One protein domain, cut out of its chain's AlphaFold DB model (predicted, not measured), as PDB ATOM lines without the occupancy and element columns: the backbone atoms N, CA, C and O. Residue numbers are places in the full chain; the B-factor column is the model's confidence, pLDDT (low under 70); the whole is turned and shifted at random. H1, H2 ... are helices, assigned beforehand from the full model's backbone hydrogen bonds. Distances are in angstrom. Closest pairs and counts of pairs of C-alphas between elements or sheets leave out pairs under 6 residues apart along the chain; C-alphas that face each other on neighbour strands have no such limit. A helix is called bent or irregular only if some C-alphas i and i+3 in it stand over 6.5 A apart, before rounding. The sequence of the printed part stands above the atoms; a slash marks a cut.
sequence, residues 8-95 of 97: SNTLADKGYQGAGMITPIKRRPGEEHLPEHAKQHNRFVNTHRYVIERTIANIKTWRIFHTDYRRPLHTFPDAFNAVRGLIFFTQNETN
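AT A GLANCE: This is residues 8 to 95 of the 97 residues of the protein "DDE superfamily endonuclease" of Rathayibacter tanaceti (UniProt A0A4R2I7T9). Two long helices, H1 and H3, are set far from each other at a wide corner, with the short helix H2 and its links between them; H1, kinked along its course, makes most of the longest axis, and H3 sticks out as an arm at its far end. At the other end a long stretch without named elements, residues 8 to 35, folds back beside the first part of H1, and residues 28 to 33 stick out. The printed part has 88 residues with three named helices, in the order H1, H2, H3, and no named strand; the class is all helix. The whole is extended, with a radius of gyration of the C-alphas of 22.1 A and spans of 62 by 35 by 22 A.

HOW THE PARTS SIT: H1, residues 36 to 59, has a kink of 36 degrees near residue 47. H2, residues 63 to 66, is close to H1 but not clearly touching; their closest C-alphas, those of Ile 59 and Phe 65, are 7.9 A apart. H3, residues 73 to 93, is apart from both H1 and H2. The O i to N i+4 pairs within hydrogen-bond range are 18 of 20 in H1 and 15 of 17 in H3, while H2 is too short for such a pair.

IN THESE COORDINATES: H1 begins at C-alpha 36 (8.367, 18.733, 74.443) and is 34.1 A long from first to last C-alpha. H3, 31.2 A long, ends at C-alpha 93 (46.313, 6.886, 115.680); it is only just irregular, with C-alphas 74 and 77 7.0 A apart. H2 has four residues.

THE WHOLE: The two C-alphas farthest apart, those of Gly 30 and Glu 93, are 66.7 A apart. The printed part has no cut; the link from H1 to H2 is tight and that from H2 to H3 short. The mean pLDDT of the printed part is 88.7, with residue 68 and residues 93 to 95 under 70.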
ATOM      1  N   SER A   8      11.445   1.474  89.957       83.62
ATOM      2  CA  SER A   8      10.726   2.697  89.590       83.62
ATOM      3  C   SER A   8      11.482   3.983  89.928       83.62
ATOM      4  O   SER A   8      11.112   5.039  89.423       83.62
ATOM      5  N   ASN A   9      12.517   3.925  90.773       86.56
ATOM      6  CA  ASN A   9      13.384   5.066  91.084       86.56
ATOM      7  C   ASN A   9      14.805   4.920  90.513       86.56
ATOM      8  O   ASN A   9      15.671   5.757  90.771       86.56
ATOM      9  N   THR A  10      15.042   3.882  89.711       90.69
ATOM     10  CA  THR A  10      16.355   3.584  89.145       90.69
ATOM     11  C   THR A  10      16.484   4.184  87.749       90.69
ATOM     12  O   THR A  10      15.671   3.908  86.867       90.69
ATOM     13  N   LEU A  11      17.521   5.001  87.533       92.00
ATOM     14  CA  LEU A  11      17.872   5.536  86.215       92.00
ATOM     15  C   LEU A  11      18.679   4.505  85.419       92.00
ATOM     16  O   LEU A  11      19.699   4.010  85.892       92.00
ATOM     17  N   ALA A  12      18.277   4.253  84.177       91.06
ATOM     18  CA  ALA A  12      18.965   3.334  83.280       91.06
ATOM     19  C   ALA A  12      19.184   3.932  81.884       91.06
ATOM     20  O   ALA A  12      18.771   5.055  81.572       91.06
ATOM     21  N   ASP A  13      19.931   3.213  81.045       90.19
ATOM     22  CA  ASP A  13      20.153   3.614  79.655       90.19
ATOM     23  C   ASP A  13      18.999   3.222  78.725       90.19
ATOM     24  O   ASP A  13      18.042   2.551  79.105       90.19
ATOM     25  N   LYS A  14      19.081   3.689  77.476       87.50
ATOM     26  CA  LYS A  14      18.059   3.453  76.447       87.50
ATOM     27  C   LYS A  14      17.910   1.980  76.036       87.50
ATOM     28  O   LYS A  14      16.944   1.669  75.334       87.50
ATOM     29  N   GLY A  15      18.860   1.116  76.383       89.31
ATOM     30  CA  GLY A  15      18.812  -0.330  76.177       89.31
ATOM     31  C   GLY A  15      17.914  -1.045  77.188       89.31
ATOM     32  O   GLY A  15      17.347  -2.076  76.853       89.31
ATOM     33  N   TYR A  16      17.684  -0.455  78.364       90.75
ATOM     34  CA  TYR A  16      16.820  -1.011  79.418       90.75
ATOM     35  C   TYR A  16      15.350  -0.576  79.316       90.75
ATOM     36  O   TYR A  16      14.585  -0.667  80.279       90.75
ATOM     37  N   GLN A  17      14.924  -0.069  78.159       89.69
ATOM     38  CA  GLN A  17      13.518   0.270  77.951       89.69
ATOM     39  C   GLN A  17      12.636  -0.976  78.085       89.69
ATOM     40  O   GLN A  17      12.921  -2.008  77.489       89.69
ATOM     41  N   GLY A  18      11.557  -0.864  78.865       87.88
ATOM     42  CA  GLY A  18      10.657  -1.982  79.172       87.88
ATOM     43  C   GLY A  18      11.023  -2.768  80.436       87.88
ATOM     44  O   GLY A  18      10.228  -3.587  80.877       87.88
ATOM     45  N   ALA A  19      12.162  -2.480  81.074       90.06
ATOM     46  CA  ALA A  19      12.606  -3.168  82.291       90.06
ATOM     47  C   ALA A  19      12.092  -2.536  83.606       90.06
ATOM     48  O   ALA A  19      12.615  -2.829  84.675       90.06
ATOM     49  N   GLY A  20      11.114  -1.625  83.548       89.31
ATOM     50  CA  GLY A  20      10.555  -0.948  84.732       89.31
ATOM     51  C   GLY A  20      11.419   0.178  85.322       89.31
ATOM     52  O   GLY A  20      10.999   0.818  86.280       89.31
ATOM     53  N   MET A  21      12.590   0.442  84.734       92.69
ATOM     54  CA  MET A  21      13.495   1.532  85.111       92.69
ATOM     55  C   MET A  21      13.158   2.845  84.396       92.69
ATOM     56  O   MET A  21      12.639   2.859  83.274       92.69
ATOM     57  N   ILE A  22      13.528   3.965  85.015       93.19
ATOM     58  CA  ILE A  22      13.440   5.289  84.400       93.19
ATOM     59  C   ILE A  22      14.496   5.374  83.294       93.19
ATOM     60  O   ILE A  22      15.701   5.342  83.545       93.19
ATOM     61  N   THR A  23      14.051   5.521  82.049       94.25
ATOM     62  CA  THR A  23      14.926   5.591  80.870       94.25
ATOM     63  C   THR A  23      14.592   6.810  80.011       94.25
ATOM     64  O   THR A  23      13.483   7.349  80.102       94.25
ATOM     65  N   PRO A  24      15.525   7.283  79.163       94.69
ATOM     66  CA  PRO A  24      15.196   8.303  78.180       94.69
ATOM     67  C   PRO A  24      14.120   7.806  77.205       94.69
ATOM     68  O   PRO A  24      14.196   6.688  76.688       94.69
ATOM     69  N   ILE A  25      13.153   8.663  76.901       93.94
ATOM     70  CA  ILE A  25      12.073   8.405  75.950       93.94
ATOM     71  C   ILE A  25      12.638   8.488  74.527       93.94
ATOM     72  O   ILE A  25      13.345   9.440  74.170       93.94
ATOM     73  N   LYS A  26      12.343   7.471  73.711       91.25
ATOM     74  CA  LYS A  26      12.680   7.444  72.281       91.25
ATOM     75  C   LYS A  26      11.541   8.064  71.474       91.25
ATOM     76  O   LYS A  26      10.377   7.919  71.830       91.25
ATOM     77  N   ARG A  27      11.900   8.711  70.364       91.75
ATOM     78  CA  ARG A  27      10.945   9.128  69.330       91.75
ATOM     79  C   ARG A  27      10.243   7.886  68.781       91.75
ATOM     80  O   ARG A  27      10.925   6.895  68.503       91.75
ATOM     81  N   ARG A  28       8.918   7.926  68.638       88.62
ATOM     82  CA  ARG A  28       8.166   6.787  68.100       88.62
ATOM     83  C   ARG A  28       8.307   6.723  66.573       88.62
ATOM     84  O   ARG A  28       8.515   7.759  65.934       88.62
ATOM     85  N   PRO A  29       8.215   5.529  65.961       91.50
ATOM     86  CA  PRO A  29       8.130   5.412  64.508       91.50
ATOM     87  C   PRO A  29       6.967   6.260  63.970       91.50
ATOM     88  O   PRO A  29       5.869   6.204  64.514       91.50
ATOM     89  N   GLY A  30       7.217   7.064  62.935       89.50
ATOM     90  CA  GLY A  30       6.215   7.957  62.336       89.50
ATOM     91  C   GLY A  30       6.089   9.347  62.972       89.50
ATOM     92  O   GLY A  30       5.511  10.230  62.351       89.50
ATOM     93  N   GLU A  31       6.668   9.597  64.151       89.94
ATOM     94  CA  GLU A  31       6.736  10.958  64.703       89.94
ATOM     95  C   GLU A  31       7.895  11.732  64.077       89.94
ATOM     96  O   GLU A  31       9.029  11.262  64.116       89.94
ATOM     97  N   GLU A  32       7.666  12.934  63.556       88.31
ATOM     98  CA  GLU A  32       8.745  13.765  62.999       88.31
ATOM     99  C   GLU A  32       9.677  14.311  64.096       88.31
ATOM    100  O   GLU A  32      10.902  14.359  63.944       88.31
ATOM    101  N   HIS A  33       9.111  14.662  65.253       91.56
ATOM    102  CA  HIS A  33       9.826  15.284  66.362       91.56
ATOM    103  C   HIS A  33       9.529  14.601  67.694       91.56
ATOM    104  O   HIS A  33       8.468  14.016  67.898       91.56
ATOM    105  N   LEU A  34      10.478  14.703  68.629       92.38
ATOM    106  CA  LEU A  34      10.252  14.282  70.007       92.38
ATOM    107  C   LEU A  34       9.356  15.323  70.708       92.38
ATOM    108  O   LEU A  34       9.714  16.504  70.684       92.38
ATOM    109  N   PRO A  35       8.244  14.923  71.348       93.31
ATOM    110  CA  PRO A  35       7.383  15.853  72.075       93.31
ATOM    111  C   PRO A  35       8.136  16.643  73.155       93.31
ATOM    112  O   PRO A  35       9.071  16.126  73.769       93.31
ATOM    113  N   GLU A  36       7.696  17.870  73.453       94.69
ATOM    114  CA  GLU A  36       8.367  18.733  74.443       94.69
ATOM    115  C   GLU A  36       8.446  18.103  75.842       94.69
ATOM    116  O   GLU A  36       9.499  18.153  76.477       94.69
ATOM    117  N   HIS A  37       7.396  17.408  76.296       93.88
ATOM    118  CA  HIS A  37       7.431  16.692  77.578       93.88
ATOM    119  C   HIS A  37       8.537  15.620  77.604       93.88
ATOM    120  O   HIS A  37       9.236  15.451  78.603       93.88
ATOM    121  N   ALA A  38       8.751  14.927  76.483       94.50
ATOM    122  CA  ALA A  38       9.778  13.906  76.360       94.50
ATOM    123  C   ALA A  38      11.183  14.523  76.263       94.50
ATOM    124  O   ALA A  38      12.141  13.948  76.782       94.50
ATOM    125  N   LYS A  39      11.321  15.720  75.674       95.38
ATOM    126  CA  LYS A  39      12.570  16.498  75.725       95.38
ATOM    127  C   LYS A  39      12.903  16.936  77.152       95.38
ATOM    128  O   LYS A  39      14.045  16.766  77.574       95.38
ATOM    129  N   GLN A  40      11.926  17.449  77.902       96.44
ATOM    130  CA  GLN A  40      12.101  17.853  79.302       96.44
ATOM    131  C   GLN A  40      12.502  16.663  80.185       96.44
ATOM    132  O   GLN A  40      13.502  16.745  80.901       96.44
ATOM    133  N   HIS A  41      11.803  15.532  80.054       94.56
ATOM    134  CA  HIS A  41      12.157  14.274  80.722       94.56
ATOM    135  C   HIS A  41      13.580  13.823  80.378       94.56
ATOM    136  O   HIS A  41      14.396  13.567  81.263       94.56
ATOM    137  N   ASN A  42      13.924  13.786  79.087       95.25
ATOM    138  CA  ASN A  42      15.257  13.386  78.647       95.25
ATOM    139  C   ASN A  42      16.346  14.331  79.152       95.25
ATOM    140  O   ASN A  42      17.438  13.864  79.461       95.25
ATOM    141  N   ARG A  43      16.073  15.637  79.267       95.56
ATOM    142  CA  ARG A  43      17.014  16.599  79.852       95.56
ATOM    143  C   ARG A  43      17.306  16.246  81.308       95.56
ATOM    144  O   ARG A  43      18.475  16.133  81.658       95.56
ATOM    145  N   PHE A  44      16.272  15.997  82.112       93.62
ATOM    146  CA  PHE A  44      16.425  15.574  83.506       93.62
ATOM    147  C   PHE A  44      17.248  14.282  83.630       93.62
ATOM    148  O   PHE A  44      18.243  14.245  84.358       93.62
ATOM    149  N   VAL A  45      16.889  13.240  82.874       93.88
ATOM    150  CA  VAL A  45      17.604  11.954  82.907       93.88
ATOM    151  C   VAL A  45      19.058  12.119  82.447       93.88
ATOM    152  O   VAL A  45      19.979  11.632  83.103       93.88
ATOM    153  N   ASN A  46      19.294  12.842  81.349       93.62
ATOM    154  CA  ASN A  46      20.632  13.010  80.785       93.62
ATOM    155  C   ASN A  46      21.559  13.845  81.676       93.62
ATOM    156  O   ASN A  46      22.753  13.563  81.697       93.62
ATOM    157  N   THR A  47      21.047  14.816  82.442       95.25
ATOM    158  CA  THR A  47      21.859  15.570  83.415       95.25
ATOM    159  C   THR A  47      22.522  14.638  84.431       95.25
ATOM    160  O   THR A  47      23.709  14.783  84.711       95.25
ATOM    161  N   HIS A  48      21.789  13.640  84.929       92.94
ATOM    162  CA  HIS A  48      22.319  12.661  85.880       92.94
ATOM    163  C   HIS A  48      23.257  11.667  85.195       92.94
ATOM    164  O   HIS A  48      24.370  11.422  85.663       92.94
ATOM    165  N   ARG A  49      22.837  11.129  84.042       92.69
ATOM    166  CA  ARG A  49      23.644  10.172  83.272       92.69
ATOM    167  C   ARG A  49      25.000  10.734  82.883       92.69
ATOM    168  O   ARG A  49      25.992  10.028  82.995       92.69
ATOM    169  N   TYR A  50      25.054  11.995  82.469       94.69
ATOM    170  CA  TYR A  50      26.288  12.640  82.042       94.69
ATOM    171  C   TYR A  50      27.378  12.611  83.124       94.69
ATOM    172  O   TYR A  50      28.537  12.336  82.822       94.69
ATOM    173  N   VAL A  51      27.014  12.845  84.390       95.62
ATOM    174  CA  VAL A  51      27.963  12.791  85.515       95.62
ATOM    175  C   VAL A  51      28.511  11.375  85.695       95.62
ATOM    176  O   VAL A  51      29.718  11.190  85.868       95.62
ATOM    177  N   ILE A  52      27.636  10.372  85.600       92.00
ATOM    178  CA  ILE A  52      27.998   8.956  85.729       92.00
ATOM    179  C   ILE A  52      28.894   8.531  84.562       92.00
ATOM    180  O   ILE A  52      29.968   7.977  84.776       92.00
ATOM    181  N   GLU A  53      28.498   8.836  83.328       93.69
ATOM    182  CA  GLU A  53      29.247   8.503  82.116       93.69
ATOM    183  C   GLU A  53      30.623   9.169  82.105       93.69
ATOM    184  O   GLU A  53      31.609   8.512  81.779       93.69
ATOM    185  N   ARG A  54      30.724  10.436  82.528       96.75
ATOM    186  CA  ARG A  54      32.009  11.135  82.654       96.75
ATOM    187  C   ARG A  54      32.889  10.525  83.744       96.75
ATOM    188  O   ARG A  54      34.087  10.366  83.531       96.75
ATOM    189  N   THR A  55      32.306  10.144  84.878       96.06
ATOM    190  CA  THR A  55      33.025   9.428  85.944       96.06
ATOM    191  C   THR A  55      33.560   8.090  85.437       96.06
ATOM    192  O   THR A  55      34.745   7.807  85.591       96.06
ATOM    193  N   ILE A  56      32.728   7.298  84.755       93.62
ATOM    194  CA  ILE A  56      33.132   6.017  84.160       93.62
ATOM    195  C   ILE A  56      34.202   6.231  83.089       93.62
ATOM    196  O   ILE A  56      35.168   5.477  83.050       93.62
ATOM    197  N   ALA A  57      34.058   7.239  82.230       95.38
ATOM    198  CA  ALA A  57      35.053   7.564  81.215       95.38
ATOM    199  C   ALA A  57      36.407   7.898  81.855       95.38
ATOM    200  O   ALA A  57      37.418   7.356  81.424       95.38
ATOM    201  N   ASN A  58      36.422   8.700  82.924       94.69
ATOM    202  CA  ASN A  58      37.638   8.997  83.684       94.69
ATOM    203  C   ASN A  58      38.235   7.743  84.335       94.69
ATOM    204  O   ASN A  58      39.431   7.517  84.234       94.69
ATOM    205  N   ILE A  59      37.420   6.891  84.957       94.12
ATOM    206  CA  ILE A  59      37.882   5.618  85.535       94.12
ATOM    207  C   ILE A  59      38.501   4.730  84.447       94.12
ATOM    208  O   ILE A  59      39.577   4.166  84.626       94.12
ATOM    209  N   LYS A  60      37.860   4.667  83.275       88.75
ATOM    210  CA  LYS A  60      38.351   3.952  82.095       88.75
ATOM    211  C   LYS A  60      39.631   4.544  81.507       88.75
ATOM    212  O   LYS A  60      40.155   3.930  80.593       88.75
ATOM    213  N   THR A  61      40.162   5.679  81.956       91.94
ATOM    214  CA  THR A  61      41.501   6.126  81.529       91.94
ATOM    215  C   THR A  61      42.590   5.783  82.539       91.94
ATOM    216  O   THR A  61      43.774   5.925  82.234       91.94
ATOM    217  N   TRP A  62      42.240   5.314  83.739       89.81
ATOM    218  CA  TRP A  62      43.239   5.051  84.766       89.81
ATOM    219  C   TRP A  62      44.078   3.830  84.414       89.81
ATOM    220  O   TRP A  62      43.572   2.728  84.196       89.81
ATOM    221  N   ARG A  63      45.400   4.018  84.440       83.81
ATOM    222  CA  ARG A  63      46.369   2.975  84.094       83.81
ATOM    223  C   ARG A  63      46.204   1.728  84.960       83.81
ATOM    224  O   ARG A  63      46.355   0.635  84.442       83.81
ATOM    225  N   ILE A  64      45.834   1.870  86.234       80.69
ATOM    226  CA  ILE A  64      45.644   0.731  87.151       80.69
ATOM    227  C   ILE A  64      44.587  -0.277  86.670       80.69
ATOM    228  O   ILE A  64      44.693  -1.448  87.002       80.69
ATOM    229  N   PHE A  65      43.603   0.156  85.874       79.31
ATOM    230  CA  PHE A  65      42.590  -0.744  85.313       79.31
ATOM    231  C   PHE A  65      43.004  -1.373  83.974       79.31
ATOM    232  O   PHE A  65      42.407  -2.366  83.577       79.31
ATOM    233  N   HIS A  66      44.011  -0.821  83.283       75.38
ATOM    234  CA  HIS A  66      44.480  -1.299  81.965       75.38
ATOM    235  C   HIS A  66      45.855  -1.951  81.983       75.38
ATOM    236  O   HIS A  66      46.231  -2.644  81.044       75.38
ATOM    237  N   THR A  67      46.640  -1.691  83.021       77.50
ATOM    238  CA  THR A  67      47.846  -2.462  83.299       77.50
ATOM    239  C   THR A  67      47.469  -3.542  84.278       77.50
ATOM    240  O   THR A  67      47.021  -3.231  85.381       77.50
ATOM    241  N   ASP A  68      47.689  -4.793  83.877       65.75
ATOM    242  CA  ASP A  68      47.623  -5.916  84.798       65.75
ATOM    243  C   ASP A  68      48.416  -5.586  86.061       65.75
ATOM    244  O   ASP A  68      49.491  -4.965  86.016       65.75
ATOM    245  N   TYR A  69      47.865  -6.001  87.199       70.50
ATOM    246  CA  TYR A  69      48.583  -5.983  88.459       70.50
ATOM    247  C   TYR A  69      49.935  -6.675  88.246       70.50
ATOM    248  O   TYR A  69      50.009  -7.877  88.019       70.50
ATOM    249  N   ARG A  70      51.021  -5.892  88.258       71.62
ATOM    250  CA  ARG A  70      52.352  -6.362  87.833       71.62
ATOM    251  C   ARG A  70      53.002  -7.365  88.787       71.62
ATOM    252  O   ARG A  70      54.075  -7.877  88.481       71.62
ATOM    253  N   ARG A  71      52.418  -7.607  89.959       76.31
ATOM    254  CA  ARG A  71      52.926  -8.601  90.906       76.31
ATOM    255  C   ARG A  71      52.222  -9.936  90.648       76.31
ATOM    256  O   ARG A  71      51.074  -9.932  90.209       76.31
ATOM    257  N   PRO A  72      52.867 -11.073  90.945       84.81
ATOM    258  CA  PRO A  72      52.212 -12.367  90.840       84.81
ATOM    259  C   PRO A  72      50.878 -12.373  91.600       84.81
ATOM    260  O   PRO A  72      50.809 -11.912  92.736       84.81
ATOM    261  N   LEU A  73      49.814 -12.906  90.995       81.31
ATOM    262  CA  LEU A  73      48.474 -12.878  91.596       81.31
ATOM    263  C   LEU A  73      48.446 -13.506  93.003       81.31
ATOM    264  O   LEU A  73      47.718 -13.038  93.871       81.31
ATOM    265  N   HIS A  74      49.297 -14.507  93.257       86.88
ATOM    266  CA  HIS A  74      49.415 -15.146  94.570       86.88
ATOM    267  C   HIS A  74      49.914 -14.204  95.682       86.88
ATOM    268  O   HIS A  74      49.687 -14.504  96.845       86.88
ATOM    269  N   THR A  75      50.547 -13.068  95.354       88.31
ATOM    270  CA  THR A  75      50.983 -12.060  96.343       88.31
ATOM    271  C   THR A  75      49.938 -10.970  96.586       88.31
ATOM    272  O   THR A  75      50.146 -10.082  97.412       88.31
ATOM    273  N   PHE A  76      48.826 -10.976  95.843       86.19
ATOM    274  CA  PHE A  76      47.750 -10.003  96.027       86.19
ATOM    275  C   PHE A  76      47.173 -10.004  97.457       86.19
ATOM    276  O   PHE A  76      47.017  -8.910  98.007       86.19
ATOM    277  N   PRO A  77      46.904 -11.165  98.101       91.44
ATOM    278  CA  PRO A  77      46.388 -11.193  99.470       91.44
ATOM    279  C   PRO A  77      47.305 -10.482 100.470       91.44
ATOM    280  O   PRO A  77      46.820  -9.738 101.319       91.44
ATOM    281  N   ASP A  78      48.623 -10.644 100.334       92.44
ATOM    282  CA  ASP A  78      49.603 -10.016 101.226       92.44
ATOM    283  C   ASP A  78      49.604  -8.494 101.070       92.44
ATOM    284  O   ASP A  78      49.545  -7.760 102.057       92.44
ATOM    285  N   ALA A  79      49.599  -8.008  99.824       89.94
ATOM    286  CA  ALA A  79      49.516  -6.579  99.540       89.94
ATOM    287  C   ALA A  79      48.203  -5.972 100.063       89.94
ATOM    288  O   ALA A  79      48.213  -4.897 100.663       89.94
ATOM    289  N   PHE A  80      47.081  -6.671  99.875       89.50
ATOM    290  CA  PHE A  80      45.779  -6.246 100.378       89.50
ATOM    291  C   PHE A  80      45.756  -6.177 101.911       89.50
ATOM    292  O   PHE A  80      45.345  -5.162 102.476       89.50
ATOM    293  N   ASN A  81      46.247  -7.217 102.591       95.31
ATOM    294  CA  ASN A  81      46.302  -7.272 104.050       95.31
ATOM    295  C   ASN A  81      47.223  -6.196 104.637       95.31
ATOM    296  O   ASN A  81      46.860  -5.572 105.634       95.31
ATOM    297  N   ALA A  82      48.367  -5.928 104.002       94.75
ATOM    298  CA  ALA A  82      49.281  -4.872 104.424       94.75
ATOM    299  C   ALA A  82      48.639  -3.477 104.316       94.75
ATOM    300  O   ALA A  82      48.656  -2.720 105.285       94.75
ATOM    301  N   VAL A  83      48.016  -3.150 103.175       93.50
ATOM    302  CA  VAL A  83      47.305  -1.868 102.983       93.50
ATOM    303  C   VAL A  83      46.148  -1.729 103.971       93.50
ATOM    304  O   VAL A  83      45.990  -0.680 104.591       93.50
ATOM    305  N   ARG A  84      45.368  -2.798 104.168       94.75
ATOM    306  CA  ARG A  84      44.291  -2.839 105.165       94.75
ATOM    307  C   ARG A  84      44.829  -2.546 106.569       94.75
ATOM    308  O   ARG A  84      44.263  -1.705 107.261       94.75
ATOM    309  N   GLY A  85      45.919  -3.201 106.972       94.94
ATOM    310  CA  GLY A  85      46.577  -2.979 108.260       94.94
ATOM    311  C   GLY A  85      47.058  -1.537 108.442       94.94
ATOM    312  O   GLY A  85      46.802  -0.945 109.484       94.94
ATOM    313  N   LEU A  86      47.669  -0.946 107.410       94.81
ATOM    314  CA  LEU A  86      48.115   0.453 107.408       94.81
ATOM    315  C   LEU A  86      46.952   1.442 107.576       94.81
ATOM    316  O   LEU A  86      47.052   2.364 108.379       94.81
ATOM    317  N   ILE A  87      45.833   1.240 106.870       93.44
ATOM    318  CA  ILE A  87      44.642   2.094 107.021       93.44
ATOM    319  C   ILE A  87      44.128   2.029 108.462       93.44
ATOM    320  O   ILE A  87      43.941   3.073 109.082       93.44
ATOM    321  N   PHE A  88      43.965   0.831 109.032       92.62
ATOM    322  CA  PHE A  88      43.519   0.698 110.422       92.62
ATOM    323  C   PHE A  88      44.511   1.278 111.429       92.62
ATOM    324  O   PHE A  88      44.091   1.863 112.421       92.62
ATOM    325  N   PHE A  89      45.813   1.152 111.173       91.81
ATOM    326  CA  PHE A  89      46.843   1.784 111.990       91.81
ATOM    327  C   PHE A  89      46.685   3.314 111.991       91.81
ATOM    328  O   PHE A  89      46.528   3.904 113.055       91.81
ATOM    329  N   THR A  90      46.597   3.939 110.810       89.75
ATOM    330  CA  THR A  90      46.405   5.400 110.692       89.75
ATOM    331  C   THR A  90      45.088   5.889 111.303       89.75
ATOM    332  O   THR A  90      45.060   6.945 111.925       89.75
ATOM    333  N   GLN A  91      44.005   5.115 111.181       79.25
ATOM    334  CA  GLN A  91      42.709   5.445 111.784       79.25
ATOM    335  C   GLN A  91      42.714   5.306 113.309       79.25
ATOM    336  O   GLN A  91      42.060   6.081 114.004       79.25
ATOM    337  N   ASN A  92      43.447   4.330 113.847       72.75
ATOM    338  CA  ASN A  92      43.591   4.181 115.289       72.75
ATOM    339  C   ASN A  92      44.460   5.290 115.884       72.75
ATOM    340  O   ASN A  92      44.101   5.793 116.940       72.75
ATOM    341  N   GLU A  93      45.525   5.735 115.212       59.88
ATOM    342  CA  GLU A  93      46.313   6.886 115.680       59.88
ATOM    343  C   GLU A  93      45.487   8.182 115.730       59.88
ATOM    344  O   GLU A  93      45.619   8.950 116.679       59.88
ATOM    345  N   THR A  94      44.553   8.395 114.794       56.41
ATOM    346  CA  THR A  94      43.630   9.547 114.841       56.41
ATOM    347  C   THR A  94      42.579   9.485 115.952       56.41
ATOM    348  O   THR A  94      41.947  10.496 116.222       56.41
ATOM    349  N   ASN A  95      42.375   8.331 116.601       51.44
ATOM    350  CA  ASN A  95      41.452   8.188 117.738       51.44
ATOM    351  C   ASN A  95      42.129   8.430 119.102       51.44
ATOM    352  O   ASN A  95      41.450   8.400 120.129       51.44
TER     353      ASN A  95